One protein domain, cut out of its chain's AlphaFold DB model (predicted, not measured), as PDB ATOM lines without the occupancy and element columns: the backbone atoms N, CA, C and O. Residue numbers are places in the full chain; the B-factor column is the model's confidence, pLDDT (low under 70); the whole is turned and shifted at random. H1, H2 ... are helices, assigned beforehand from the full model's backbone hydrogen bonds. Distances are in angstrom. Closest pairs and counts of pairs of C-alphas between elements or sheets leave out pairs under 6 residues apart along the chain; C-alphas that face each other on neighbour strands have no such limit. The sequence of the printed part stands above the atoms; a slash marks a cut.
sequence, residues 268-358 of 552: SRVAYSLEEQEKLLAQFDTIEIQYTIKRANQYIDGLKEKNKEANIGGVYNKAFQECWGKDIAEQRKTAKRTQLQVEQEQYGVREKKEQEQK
ATOM      1  N   SER A 268       1.086  32.703 -29.071       78.06
ATOM      2  CA  SER A 268       0.467  32.176 -27.859       78.06
ATOM      3  C   SER A 268      -0.416  30.966 -28.161       78.06
ATOM      4  O   SER A 268      -1.364  31.042 -28.952       78.06
ATOM      5  N   ARG A 269      -0.149  29.867 -27.451       73.12
ATOM      6  CA  ARG A 269      -0.971  28.649 -27.420       73.12
ATOM      7  C   ARG A 269      -2.225  28.809 -26.550       73.12
ATOM      8  O   ARG A 269      -3.115  27.968 -26.623       73.12
ATOM      9  N   VAL A 270      -2.304  29.885 -25.761       74.00
ATOM     10  CA  VAL A 270      -3.462  30.266 -24.935       74.00
ATOM     11  C   VAL A 270      -4.174  31.460 -25.576       74.00
ATOM     12  O   VAL A 270      -3.537  32.326 -26.182       74.00
ATOM     13  N   ALA A 271      -5.501  31.497 -25.489       62.03
ATOM     14  CA  ALA A 271      -6.276  32.660 -25.905       62.03
ATOM     15  C   ALA A 271      -6.221  33.737 -24.814       62.03
ATOM     16  O   ALA A 271      -6.470  33.428 -23.655       62.03
ATOM     17  N   TYR A 272      -5.913  34.974 -25.203       69.94
ATOM     18  CA  TYR A 272      -5.998  36.143 -24.330       69.94
ATOM     19  C   TYR A 272      -7.218  36.972 -24.718       69.94
ATOM     20  O   TYR A 272      -7.385  37.298 -25.896       69.94
ATOM     21  N   SER A 273      -8.045  37.331 -23.741       70.19
ATOM     22  CA  SER A 273      -9.087  38.348 -23.905       70.19
ATOM     23  C   SER A 273      -8.471  39.728 -24.169       70.19
ATOM     24  O   SER A 273      -7.285  39.949 -23.920       70.19
ATOM     25  N   LEU A 274      -9.266  40.670 -24.686       66.00
ATOM     26  CA  LEU A 274      -8.808  42.042 -24.941       66.00
ATOM     27  C   LEU A 274      -8.271  42.717 -23.673       66.00
ATOM     28  O   LEU A 274      -7.170  43.258 -23.694       66.00
ATOM     29  N   GLU A 275      -8.992  42.599 -22.557       74.31
ATOM     30  CA  GLU A 275      -8.576  43.179 -21.275       74.31
ATOM     31  C   GLU A 275      -7.245  42.600 -20.772       74.31
ATOM     32  O   GLU A 275      -6.425  43.313 -20.197       74.31
ATOM     33  N   GLU A 276      -7.004  41.301 -20.975       77.00
ATOM     34  CA  GLU A 276      -5.736  40.666 -20.599       77.00
ATOM     35  C   GLU A 276      -4.582  41.137 -21.485       77.00
ATOM     36  O   GLU A 276      -3.477  41.363 -20.986       77.00
ATOM     37  N   GLN A 277      -4.832  41.320 -22.785       77.31
ATOM     38  CA  GLN A 277      -3.837  41.863 -23.709       77.31
ATOM     39  C   GLN A 277      -3.471  43.297 -23.334       77.31
ATOM     40  O   GLN A 277      -2.286  43.608 -23.251       77.31
ATOM     41  N   GLU A 278      -4.458  44.147 -23.051       81.00
ATOM     42  CA  GLU A 278      -4.234  45.529 -22.617       81.00
ATOM     43  C   GLU A 278      -3.463  45.593 -21.296       81.00
ATOM     44  O   GLU A 278      -2.494  46.344 -21.186       81.00
ATOM     45  N   LYS A 279      -3.813  44.750 -20.314       86.56
ATOM     46  CA  LYS A 279      -3.081  44.661 -19.040       86.56
ATOM     47  C   LYS A 279      -1.618  44.273 -19.236       86.56
ATOM     48  O   LYS A 279      -0.748  44.854 -18.592       86.56
ATOM     49  N   LEU A 280      -1.338  43.307 -20.110       85.25
ATOM     50  CA  LEU A 280       0.030  42.868 -20.386       85.25
ATOM     51  C   LEU A 280       0.811  43.903 -21.205       85.25
ATOM     52  O   LEU A 280       1.975  44.137 -20.901       85.25
ATOM     53  N   LEU A 281       0.181  44.567 -22.176       86.56
ATOM     54  CA  LEU A 281       0.796  45.641 -22.970       86.56
ATOM     55  C   LEU A 281       1.057  46.915 -22.156       86.56
ATOM     56  O   LEU A 281       1.971  47.669 -22.475       86.56
ATOM     57  N   ALA A 282       0.287  47.153 -21.093       87.56
ATOM     58  CA  ALA A 282       0.554  48.236 -20.151       87.56
ATOM     59  C   ALA A 282       1.773  47.951 -19.253       87.56
ATOM     60  O   ALA A 282       2.405  48.885 -18.764       87.56
ATOM     61  N   GLN A 283       2.093  46.674 -19.013       83.12
ATOM     62  CA  GLN A 283       3.160  46.251 -18.097       83.12
ATOM     63  C   GLN A 283       4.467  45.880 -18.807       83.12
ATOM     64  O   GLN A 283       5.540  46.048 -18.229       83.12
ATOM     65  N   PHE A 284       4.389  45.380 -20.039       83.69
ATOM     66  CA  PHE A 284       5.513  44.816 -20.781       83.69
ATOM     67  C   PHE A 284       5.569  45.364 -22.204       83.69
ATOM     68  O   PHE A 284       4.546  45.650 -22.824       83.69
ATOM     69  N   ASP A 285       6.779  45.452 -22.758       82.69
ATOM     70  CA  ASP A 285       6.953  45.849 -24.155       82.69
ATOM     71  C   ASP A 285       6.501  44.725 -25.109       82.69
ATOM     72  O   ASP A 285       6.591  43.533 -24.806       82.69
ATOM     73  N   THR A 286       6.076  45.094 -26.317       78.50
ATOM     74  CA  THR A 286       5.585  44.176 -27.362       78.50
ATOM     75  C   THR A 286       6.573  43.039 -27.626       78.50
ATOM     76  O   THR A 286       6.189  41.876 -27.752       78.50
ATOM     77  N   ILE A 287       7.863  43.373 -27.686       76.19
ATOM     78  CA  ILE A 287       8.950  42.422 -27.938       76.19
ATOM     79  C   ILE A 287       9.132  41.480 -26.743       76.19
ATOM     80  O   ILE A 287       9.304  40.274 -26.915       76.19
ATOM     81  N   GLU A 288       9.078  42.015 -25.529       79.75
ATOM     82  CA  GLU A 288       9.239  41.247 -24.295       79.75
ATOM     83  C   GLU A 288       8.131  40.200 -24.147       79.75
ATOM     84  O   GLU A 288       8.406  39.043 -23.821       79.75
ATOM     85  N   ILE A 289       6.898  40.573 -24.491       83.06
ATOM     86  CA  ILE A 289       5.748  39.667 -24.539       83.06
ATOM     87  C   ILE A 289       5.995  38.531 -25.541       83.06
ATOM     88  O   ILE A 289       5.848  37.361 -25.184       83.06
ATOM     89  N   GLN A 290       6.447  38.838 -26.763       82.06
ATOM     90  CA  GLN A 290       6.736  37.817 -27.784       82.06
ATOM     91  C   GLN A 290       7.792  36.812 -27.322       82.06
ATOM     92  O   GLN A 290       7.605  35.602 -27.468       82.06
ATOM     93  N   TYR A 291       8.903  37.288 -26.754       80.75
ATOM     94  CA  TYR A 291       9.983  36.410 -26.301       80.75
ATOM     95  C   TYR A 291       9.602  35.598 -25.065       80.75
ATOM     96  O   TYR A 291       9.969  34.425 -24.978       80.75
ATOM     97  N   THR A 292       8.821  36.178 -24.154       85.44
ATOM     98  CA  THR A 292       8.275  35.460 -22.997       85.44
ATOM     99  C   THR A 292       7.384  34.307 -23.457       85.44
ATOM    100  O   THR A 292       7.581  33.166 -23.037       85.44
ATOM    101  N   ILE A 293       6.483  34.563 -24.411       85.00
ATOM    102  CA  ILE A 293       5.625  33.542 -25.029       85.00
ATOM    103  C   ILE A 293       6.458  32.473 -25.750       85.00
ATOM    104  O   ILE A 293       6.201  31.276 -25.603       85.00
ATOM    105  N   LYS A 294       7.490  32.880 -26.498       83.50
ATOM    106  CA  LYS A 294       8.387  31.956 -27.205       83.50
ATOM    107  C   LYS A 294       9.112  31.013 -26.241       83.50
ATOM    108  O   LYS A 294       9.107  29.804 -26.468       83.50
ATOM    109  N   ARG A 295       9.688  31.530 -25.150       84.12
ATOM    110  CA  ARG A 295      10.348  30.702 -24.124       84.12
ATOM    111  C   ARG A 295       9.364  29.798 -23.388       84.12
ATOM    112  O   ARG A 295       9.675  28.632 -23.155       84.12
ATOM    113  N   ALA A 296       8.176  30.304 -23.056       85.38
ATOM    114  CA  ALA A 296       7.126  29.498 -22.438       85.38
ATOM    115  C   ALA A 296       6.759  28.296 -23.323       85.38
ATOM    116  O   ALA A 296       6.657  27.173 -22.831       85.38
ATOM    117  N   ASN A 297       6.646  28.501 -24.639       84.69
ATOM    118  CA  ASN A 297       6.412  27.419 -25.595       84.69
ATOM    119  C   ASN A 297       7.547  26.393 -25.625       84.69
ATOM    120  O   ASN A 297       7.265  25.205 -25.505       84.69
ATOM    121  N   GLN A 298       8.806  26.839 -25.697       83.94
ATOM    122  CA  GLN A 298       9.973  25.946 -25.666       83.94
ATOM    123  C   GLN A 298      10.003  25.085 -24.398       83.94
ATOM    124  O   GLN A 298      10.280  23.888 -24.453       83.94
ATOM    125  N   TYR A 299       9.676  25.678 -23.249       84.56
ATOM    126  CA  TYR A 299       9.594  24.949 -21.989       84.56
ATOM    127  C   TYR A 299       8.473  23.899 -21.998       84.56
ATOM    128  O   TYR A 299       8.682  22.766 -21.569       84.56
ATOM    129  N   ILE A 300       7.297  24.246 -22.533       81.69
ATOM    130  CA  ILE A 300       6.182  23.300 -22.706       81.69
ATOM    131  C   ILE A 300       6.589  22.142 -23.623       81.69
ATOM    132  O   ILE A 300       6.239  20.996 -23.343       81.69
ATOM    133  N   ASP A 301       7.332  22.418 -24.692       79.62
ATOM    134  CA  ASP A 301       7.792  21.390 -25.630       79.62
ATOM    135  C   ASP A 301       8.793  20.438 -24.968       79.62
ATOM    136  O   ASP A 301       8.607  19.223 -25.026       79.62
ATOM    137  N   GLY A 302       9.749  20.963 -24.196       82.19
ATOM    138  CA  GLY A 302      10.673  20.139 -23.411       82.19
ATOM    139  C   GLY A 302       9.997  19.302 -22.312       82.19
ATOM    140  O   GLY A 302      10.522  18.260 -21.914       82.19
ATOM    141  N   LEU A 303       8.829  19.719 -21.808       83.31
ATOM    142  CA  LEU A 303       8.016  18.899 -20.897       83.31
ATOM    143  C   LEU A 303       7.284  17.770 -21.634       83.31
ATOM    144  O   LEU A 303       7.238  16.646 -21.126       83.31
ATOM    145  N   LYS A 304       6.779  18.039 -22.843       77.81
ATOM    146  CA  LYS A 304       6.129  17.031 -23.694       77.81
ATOM    147  C   LYS A 304       7.099  15.954 -24.166       77.81
ATOM    148  O   LYS A 304       6.743  14.783 -24.134       77.81
ATOM    149  N   GLU A 305       8.329  16.321 -24.526       79.69
ATOM    150  CA  GLU A 305       9.387  15.359 -24.880       79.69
ATOM    151  C   GLU A 305       9.705  14.385 -23.738       79.69
ATOM    152  O   GLU A 305      10.119  13.251 -23.969       79.69
ATOM    153  N   LYS A 306       9.458  14.800 -22.492       82.81
ATOM    154  CA  LYS A 306       9.638  13.986 -21.284       82.81
ATOM    155  C   LYS A 306       8.355  13.265 -20.846       82.81
ATOM    156  O   LYS A 306       8.309  12.778 -19.718       82.81
ATOM    157  N   ASN A 307       7.323  13.218 -21.698       77.44
ATOM    158  CA  ASN A 307       5.995  12.649 -21.420       77.44
ATOM    159  C   ASN A 307       5.324  13.197 -20.144       77.44
ATOM    160  O   ASN A 307       4.575  12.489 -19.473       77.44
ATOM    161  N   LYS A 308       5.580  14.463 -19.788       75.69
ATOM    162  CA  LYS A 308       4.917  15.131 -18.660       75.69
ATOM    163  C   LYS A 308       3.806  16.045 -19.168       75.69
ATOM    164  O   LYS A 308       4.037  16.874 -20.047       75.69
ATOM    165  N   GLU A 309       2.612  15.931 -18.590       66.69
ATOM    166  CA  GLU A 309       1.526  16.874 -18.862       66.69
ATOM    167  C   GLU A 309       1.838  18.239 -18.237       66.69
ATOM    168  O   GLU A 309       2.178  18.346 -17.058       66.69
ATOM    169  N   ALA A 310       1.737  19.296 -19.044       70.50
ATOM    170  CA  ALA A 310       1.998  20.667 -18.625       70.50
ATOM    171  C   ALA A 310       0.712  21.498 -18.702       70.50
ATOM    172  O   ALA A 310       0.085  21.584 -19.759       70.50
ATOM    173  N   ASN A 311       0.351  22.168 -17.603       83.12
ATOM    174  CA  ASN A 311      -0.704  23.180 -17.615       83.12
ATOM    175  C   ASN A 311      -0.211  24.418 -18.381       83.12
ATOM    176  O   ASN A 311       0.495  25.261 -17.828       83.12
ATOM    177  N   ILE A 312      -0.596  24.513 -19.655       76.38
ATOM    178  CA  ILE A 312      -0.159  25.560 -20.586       76.38
ATOM    179  C   ILE A 312      -0.431  26.956 -20.005       76.38
ATOM    180  O   ILE A 312       0.489  27.761 -19.932       76.38
ATOM    181  N   GLY A 313      -1.644  27.237 -19.516       73.56
ATOM    182  CA  GLY A 313      -1.976  28.546 -18.935       73.56
ATOM    183  C   GLY A 313      -1.120  28.895 -17.712       73.56
ATOM    184  O   GLY A 313      -0.632  30.017 -17.589       73.56
ATOM    185  N   GLY A 314      -0.856  27.907 -16.853       79.00
ATOM    186  CA  GLY A 314       0.009  28.075 -15.682       79.00
ATOM    187  C   GLY A 314       1.459  28.406 -16.043       79.00
ATOM    188  O   GLY A 314       2.065  29.271 -15.413       79.00
ATOM    189  N   VAL A 315       2.007  27.773 -17.086       85.00
ATOM    190  CA  VAL A 315       3.370  28.062 -17.565       85.00
ATOM    191  C   VAL A 315       3.476  29.489 -18.093       85.00
ATOM    192  O   VAL A 315       4.449  30.172 -17.790       85.00
ATOM    193  N   TYR A 316       2.483  29.957 -18.849       82.94
ATOM    194  CA  TYR A 316       2.479  31.325 -19.364       82.94
ATOM    195  C   TYR A 316       2.424  32.350 -18.227       82.94
ATOM    196  O   TYR A 316       3.244  33.264 -18.200       82.94
ATOM    197  N   ASN A 317       1.536  32.164 -17.247       85.25
ATOM    198  CA  ASN A 317       1.460  33.051 -16.081       85.25
ATOM    199  C   ASN A 317       2.788  33.098 -15.315       85.25
ATOM    200  O   ASN A 317       3.253  34.181 -14.963       85.25
ATOM    201  N   LYS A 318       3.435  31.943 -15.123       88.25
ATOM    202  CA  LYS A 318       4.756  31.867 -14.494       88.25
ATOM    203  C   LYS A 318       5.832  32.578 -15.322       88.25
ATOM    204  O   LYS A 318       6.619  33.329 -14.762       88.25
ATOM    205  N   ALA A 319       5.835  32.396 -16.640       87.69
ATOM    206  CA  ALA A 319       6.801  33.028 -17.535       87.69
ATOM    207  C   ALA A 319       6.689  34.563 -17.536       87.69
ATOM    208  O   ALA A 319       7.714  35.243 -17.591       87.69
ATOM    209  N   PHE A 320       5.471  35.110 -17.438       87.38
ATOM    210  CA  PHE A 320       5.252  36.553 -17.288       87.38
ATOM    211  C   PHE A 320       5.617  37.062 -15.887       87.38
ATOM    212  O   PHE A 320       6.260  38.101 -15.781       87.38
ATOM    213  N   GLN A 321       5.286  36.326 -14.820       86.69
ATOM    214  CA  GLN A 321       5.684  36.687 -13.449       86.69
ATOM    215  C   GLN A 321       7.208  36.715 -13.278       86.69
ATOM    216  O   GLN A 321       7.761  37.669 -12.739       86.69
ATOM    217  N   GLU A 322       7.895  35.692 -13.782       84.31
ATOM    218  CA  GLU A 322       9.354  35.566 -13.729       84.31
ATOM    219  C   GLU A 322      10.055  36.292 -14.892       84.31
ATOM    220  O   GLU A 322      11.277  36.238 -15.008       84.31
ATOM    221  N   CYS A 323       9.299  36.987 -15.748       82.69
ATOM    222  CA  CYS A 323       9.805  37.843 -16.818       82.69
ATOM    223  C   CYS A 323      10.814  37.158 -17.760       82.69
ATOM    224  O   CYS A 323      11.859  37.721 -18.094       82.69
ATOM    225  N   TRP A 324      10.505  35.947 -18.224       80.81
ATOM    226  CA  TRP A 324      11.434  35.107 -18.993       80.81
ATOM    227  C   TRP A 324      11.956  35.747 -20.296       80.81
ATOM    228  O   TRP A 324      12.930  35.246 -20.859       80.81
ATOM    229  N   GLY A 325      11.335  36.820 -20.799       72.38
ATOM    230  CA  GLY A 325      11.766  37.568 -21.984       72.38
ATOM    231  C   GLY A 325      12.715  38.754 -21.741       72.38
ATOM    232  O   GLY A 325      13.236  39.286 -22.725       72.38
ATOM    233  N   LYS A 326      12.968  39.173 -20.487       72.62
ATOM    234  CA  LYS A 326      13.732  40.404 -20.177       72.62
ATOM    235  C   LYS A 326      15.180  40.370 -20.643       72.62
ATOM    236  O   LYS A 326      15.612  41.312 -21.303       72.62
ATOM    237  N   ASP A 327      15.890  39.270 -20.398       66.12
ATOM    238  CA  ASP A 327      17.313  39.145 -20.750       66.12
ATOM    239  C   ASP A 327      17.559  39.394 -22.246       66.12
ATOM    240  O   ASP A 327      18.506  40.070 -22.638       66.12
ATOM    241  N   ILE A 328      16.671  38.876 -23.101       63.72
ATOM    242  CA  ILE A 328      16.791  38.992 -24.558       63.72
ATOM    243  C   ILE A 328      16.377  40.392 -25.023       63.72
ATOM    244  O   ILE A 328      17.002  40.949 -25.926       63.72
ATOM    245  N   ALA A 329      15.359  40.992 -24.400       60.41
ATOM    246  CA  ALA A 329      14.963  42.367 -24.687       60.41
ATOM    247  C   ALA A 329      16.081  43.364 -24.325       60.41
ATOM    248  O   ALA A 329      16.362  44.281 -25.102       60.41
ATOM    249  N   GLU A 330      16.768  43.158 -23.200       66.19
ATOM    250  CA  GLU A 330      17.930  43.956 -22.795       66.19
ATOM    251  C   GLU A 330      19.137  43.729 -23.706       66.19
ATOM    252  O   GLU A 330      19.725  44.706 -24.171       66.19
ATOM    253  N   GLN A 331      19.449  42.477 -24.058       64.75
ATOM    254  CA  GLN A 331      20.505  42.147 -25.025       64.75
ATOM    255  C   GLN A 331      20.255  42.774 -26.403       64.75
ATOM    256  O   GLN A 331      21.187  43.212 -27.075       64.75
ATOM    257  N   ARG A 332      18.995  42.876 -26.842       65.38
ATOM    258  CA  ARG A 332      18.657  43.530 -28.114       65.38
ATOM    259  C   ARG A 332      18.738  45.052 -28.023       65.38
ATOM    260  O   ARG A 332      19.175  45.687 -28.981       65.38
ATOM    261  N   LYS A 333      18.346  45.645 -26.889       68.44
ATOM    262  CA  LYS A 333      18.503  47.088 -26.631       68.44
ATOM    263  C   LYS A 333      19.980  47.482 -26.598       68.44
ATOM    264  O   LYS A 333      20.343  48.486 -27.210       68.44
ATOM    265  N   THR A 334      20.833  46.685 -25.955       65.12
ATOM    266  CA  THR A 334      22.285  46.901 -25.962       65.12
ATOM    267  C   THR A 334      22.871  46.675 -27.351       65.12
ATOM    268  O   THR A 334      23.564  47.561 -27.830       65.12
ATOM    269  N   ALA A 335      22.508  45.604 -28.066       67.19
ATOM    270  CA  ALA A 335      22.968  45.369 -29.439       67.19
ATOM    271  C   ALA A 335      22.582  46.502 -30.406       67.19
ATOM    272  O   ALA A 335      23.414  46.949 -31.192       67.19
ATOM    273  N   LYS A 336      21.349  47.017 -30.318       70.25
ATOM    274  CA  LYS A 336      20.888  48.150 -31.135       70.25
ATOM    275  C   LYS A 336      21.627  49.442 -30.781       70.25
ATOM    276  O   LYS A 336      21.982  50.204 -31.675       70.25
ATOM    277  N   ARG A 337      21.907  49.678 -29.493       69.88
ATOM    278  CA  ARG A 337      22.719  50.816 -29.029       69.88
ATOM    279  C   ARG A 337      24.169  50.710 -29.508       69.88
ATOM    280  O   ARG A 337      24.718  51.715 -29.946       69.88
ATOM    281  N   THR A 338      24.751  49.514 -29.487       69.25
ATOM    282  CA  THR A 338      26.091  49.244 -30.020       69.25
ATOM    283  C   THR A 338      26.131  49.430 -31.535       69.25
ATOM    284  O   THR A 338      27.039  50.080 -32.032       69.25
ATOM    285  N   GLN A 339      25.129  48.947 -32.278       68.69
ATOM    286  CA  GLN A 339      25.027  49.180 -33.725       68.69
ATOM    287  C   GLN A 339      24.931  50.669 -34.062       68.69
ATOM    288  O   GLN A 339      25.670  51.137 -34.920       68.69
ATOM    289  N   LEU A 340      24.092  51.423 -33.347       68.25
ATOM    290  CA  LEU A 340      23.984  52.876 -33.514       68.25
ATOM    291  C   LEU A 340      25.303  53.596 -33.198       68.25
ATOM    292  O   LEU A 340      25.664  54.532 -33.902       68.25
ATOM    293  N   GLN A 341      26.037  53.165 -32.166       70.38
ATOM    294  CA  GLN A 341      27.361  53.718 -31.858       70.38
ATOM    295  C   GLN A 341      28.375  53.416 -32.963       70.38
ATOM    296  O   GLN A 341      29.050  54.331 -33.422       70.38
ATOM    297  N   VAL A 342      28.432  52.172 -33.444       72.62
ATOM    298  CA  VAL A 342      29.309  51.777 -34.555       72.62
ATOM    299  C   VAL A 342      28.968  52.560 -35.825       72.62
ATOM    300  O   VAL A 342      29.867  53.028 -36.515       72.62
ATOM    301  N   GLU A 343      27.685  52.761 -36.124       67.44
ATOM    302  CA  GLU A 343      27.231  53.534 -37.283       67.44
ATOM    303  C   GLU A 343      27.602  55.023 -37.166       67.44
ATOM    304  O   GLU A 343      28.107  55.613 -38.121       67.44
ATOM    305  N   GLN A 344      27.441  55.624 -35.983       70.25
ATOM    306  CA  GLN A 344      27.862  57.005 -35.714       70.25
ATOM    307  C   GLN A 344      29.384  57.178 -35.806       70.25
ATOM    308  O   GLN A 344      29.866  58.164 -36.369       70.25
ATOM    309  N   GLU A 345      30.155  56.215 -35.299       68.94
ATOM    310  CA  GLU A 345      31.614  56.207 -35.407       68.94
ATOM    311  C   GLU A 345      32.067  56.053 -36.863       68.94
ATOM    312  O   GLU A 345      32.929  56.805 -37.326       68.94
ATOM    313  N   GLN A 346      31.450  55.144 -37.625       70.06
ATOM    314  CA  GLN A 346      31.723  54.970 -39.052       70.06
ATOM    315  C   GLN A 346      31.365  56.219 -39.863       70.06
ATOM    316  O   GLN A 346      32.142  56.619 -40.733       70.06
ATOM    317  N   TYR A 347      30.241  56.869 -39.554       72.81
ATOM    318  CA  TYR A 347      29.855  58.139 -40.163       72.81
ATOM    319  C   TYR A 347      30.900  59.229 -39.884       72.81
ATOM    320  O   TYR A 347      31.383  59.870 -40.818       72.81
ATOM    321  N   GLY A 348      31.345  59.373 -38.631       77.81
ATOM    322  CA  GLY A 348      32.389  60.333 -38.260       77.81
ATOM    323  C   GLY A 348      33.747  60.051 -38.919       77.81
ATOM    324  O   GLY A 348      34.461  60.979 -39.307       77.81
ATOM    325  N   VAL A 349      34.119  58.777 -39.095       80.06
ATOM    326  CA  VAL A 349      35.329  58.386 -39.841       80.06
ATOM    327  C   VAL A 349      35.187  58.709 -41.331       80.06
ATOM    328  O   VAL A 349      36.134  59.222 -41.934       80.06
ATOM    329  N   ARG A 350      34.019  58.448 -41.931       73.69
ATOM    330  CA  ARG A 350      33.733  58.749 -43.342       73.69
ATOM    331  C   ARG A 350      33.779  60.251 -43.614       73.69
ATOM    332  O   ARG A 350      34.429  60.663 -44.570       73.69
ATOM    333  N   GLU A 351      33.189  61.057 -42.736       80.12
ATOM    334  CA  GLU A 351      33.209  62.518 -42.839       80.12
ATOM    335  C   GLU A 351      34.642  63.074 -42.758       80.12
ATOM    336  O   GLU A 351      35.041  63.898 -43.582       80.12
ATOM    337  N   LYS A 352      35.466  62.571 -41.825       78.31
ATOM    338  CA  LYS A 352      36.884  62.961 -41.723       78.31
ATOM    339  C   LYS A 352      37.681  62.597 -42.978       78.31
ATOM    340  O   LYS A 352      38.439  63.436 -43.466       78.31
ATOM    341  N   LYS A 353      37.487  61.389 -43.524       79.94
ATOM    342  CA  LYS A 353      38.130  60.954 -44.779       79.94
ATOM    343  C   LYS A 353      37.720  61.838 -45.958       79.94
ATOM    344  O   LYS A 353      38.577  62.248 -46.735       79.94
ATOM    345  N   GLU A 354      36.440  62.183 -46.064       79.31
ATOM    346  CA  GLU A 354      35.932  63.042 -47.136       79.31
ATOM    347  C   GLU A 354      36.477  64.478 -47.030       79.31
ATOM    348  O   GLU A 354      36.886  65.077 -48.030       79.31
ATOM    349  N   GLN A 355      36.556  65.033 -45.817       78.94
ATOM    350  CA  GLN A 355      37.170  66.343 -45.584       78.94
ATOM    351  C   GLN A 355      38.667  66.343 -45.924       78.94
ATOM    352  O   GLN A 355      39.170  67.304 -46.516       78.94
ATOM    353  N   GLU A 356      39.394  65.283 -45.574       83.88
ATOM    354  CA  GLU A 356      40.810  65.136 -45.911       83.88
ATOM    355  C   GLU A 356      41.029  65.004 -47.423       83.88
ATOM    356  O   GLU A 356      41.897  65.686 -47.975       83.88
ATOM    357  N   GLN A 357      40.189  64.226 -48.108       82.38
ATOM    358  CA  GLN A 357      40.211  64.098 -49.561       82.38
ATOM    359  C   GLN A 357      39.957  65.447 -50.246       82.38
ATOM    360  O   GLN A 357      40.783  65.883 -51.046       82.38
ATOM    361  N   LYS A 358      38.915  66.188 -49.846       86.19
ATOM    362  CA  LYS A 358      38.642  67.545 -50.360       86.19
ATOM    363  C   LYS A 358      39.815  68.505 -50.129       86.19
ATOM    364  O   LYS A 358      40.109  69.361 -50.966       86.19
TER     365      LYS A 358
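Overview. This is residues 268 to 358 of the 552 residues of the protein "RepB family plasmid replication initiator protein" of Conchiformibius steedae (UniProt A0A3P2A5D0). A small three-helix head, H1 to H3, has a long arm, residues 333 to 358 of H4, sticking out of it. In the head, H3 packs on H2 and H1 lies near H2. The 91 printed residues have four named helices, H1 H2 H3 H4, and no named strand: all helix, extended, radius of gyration of the C-alphas 20.7 A, spans 70 by 34 by 18 A.

Along the chain. H1, residues 274 to 283, begins at C-alpha (-8.808, 42.042, -24.941). H2, 286 to 305, is 29.2 A long; H3 is 312 to 321. H4, 326 to 358, is 47.6 A long, ending at C-alpha (38.642, 67.545, -50.360).

Arrangement. H1 and H2 are close but not clearly touching; their closest C-alphas, Leu 280 and Ile 289, are 7.8 A apart. H2 touches H3 at a steep tilt of 45 degrees, opposite ways; their closest C-alphas, Ala 296 and Tyr 316, are 5.9 A apart. With residues 287 to 292 alone, H2 touches residues 326 to 329 of H4; the closest C-alphas, Glu 288 and Ala 329, are 5.8 A apart. In H1 to H4 every O i to N i+4 pair is within hydrogen-bond range.

Size, cuts and confidence. The printed part has no cut and no long link. pLDDT is under 70 at 19 residues, among them 327 to 335.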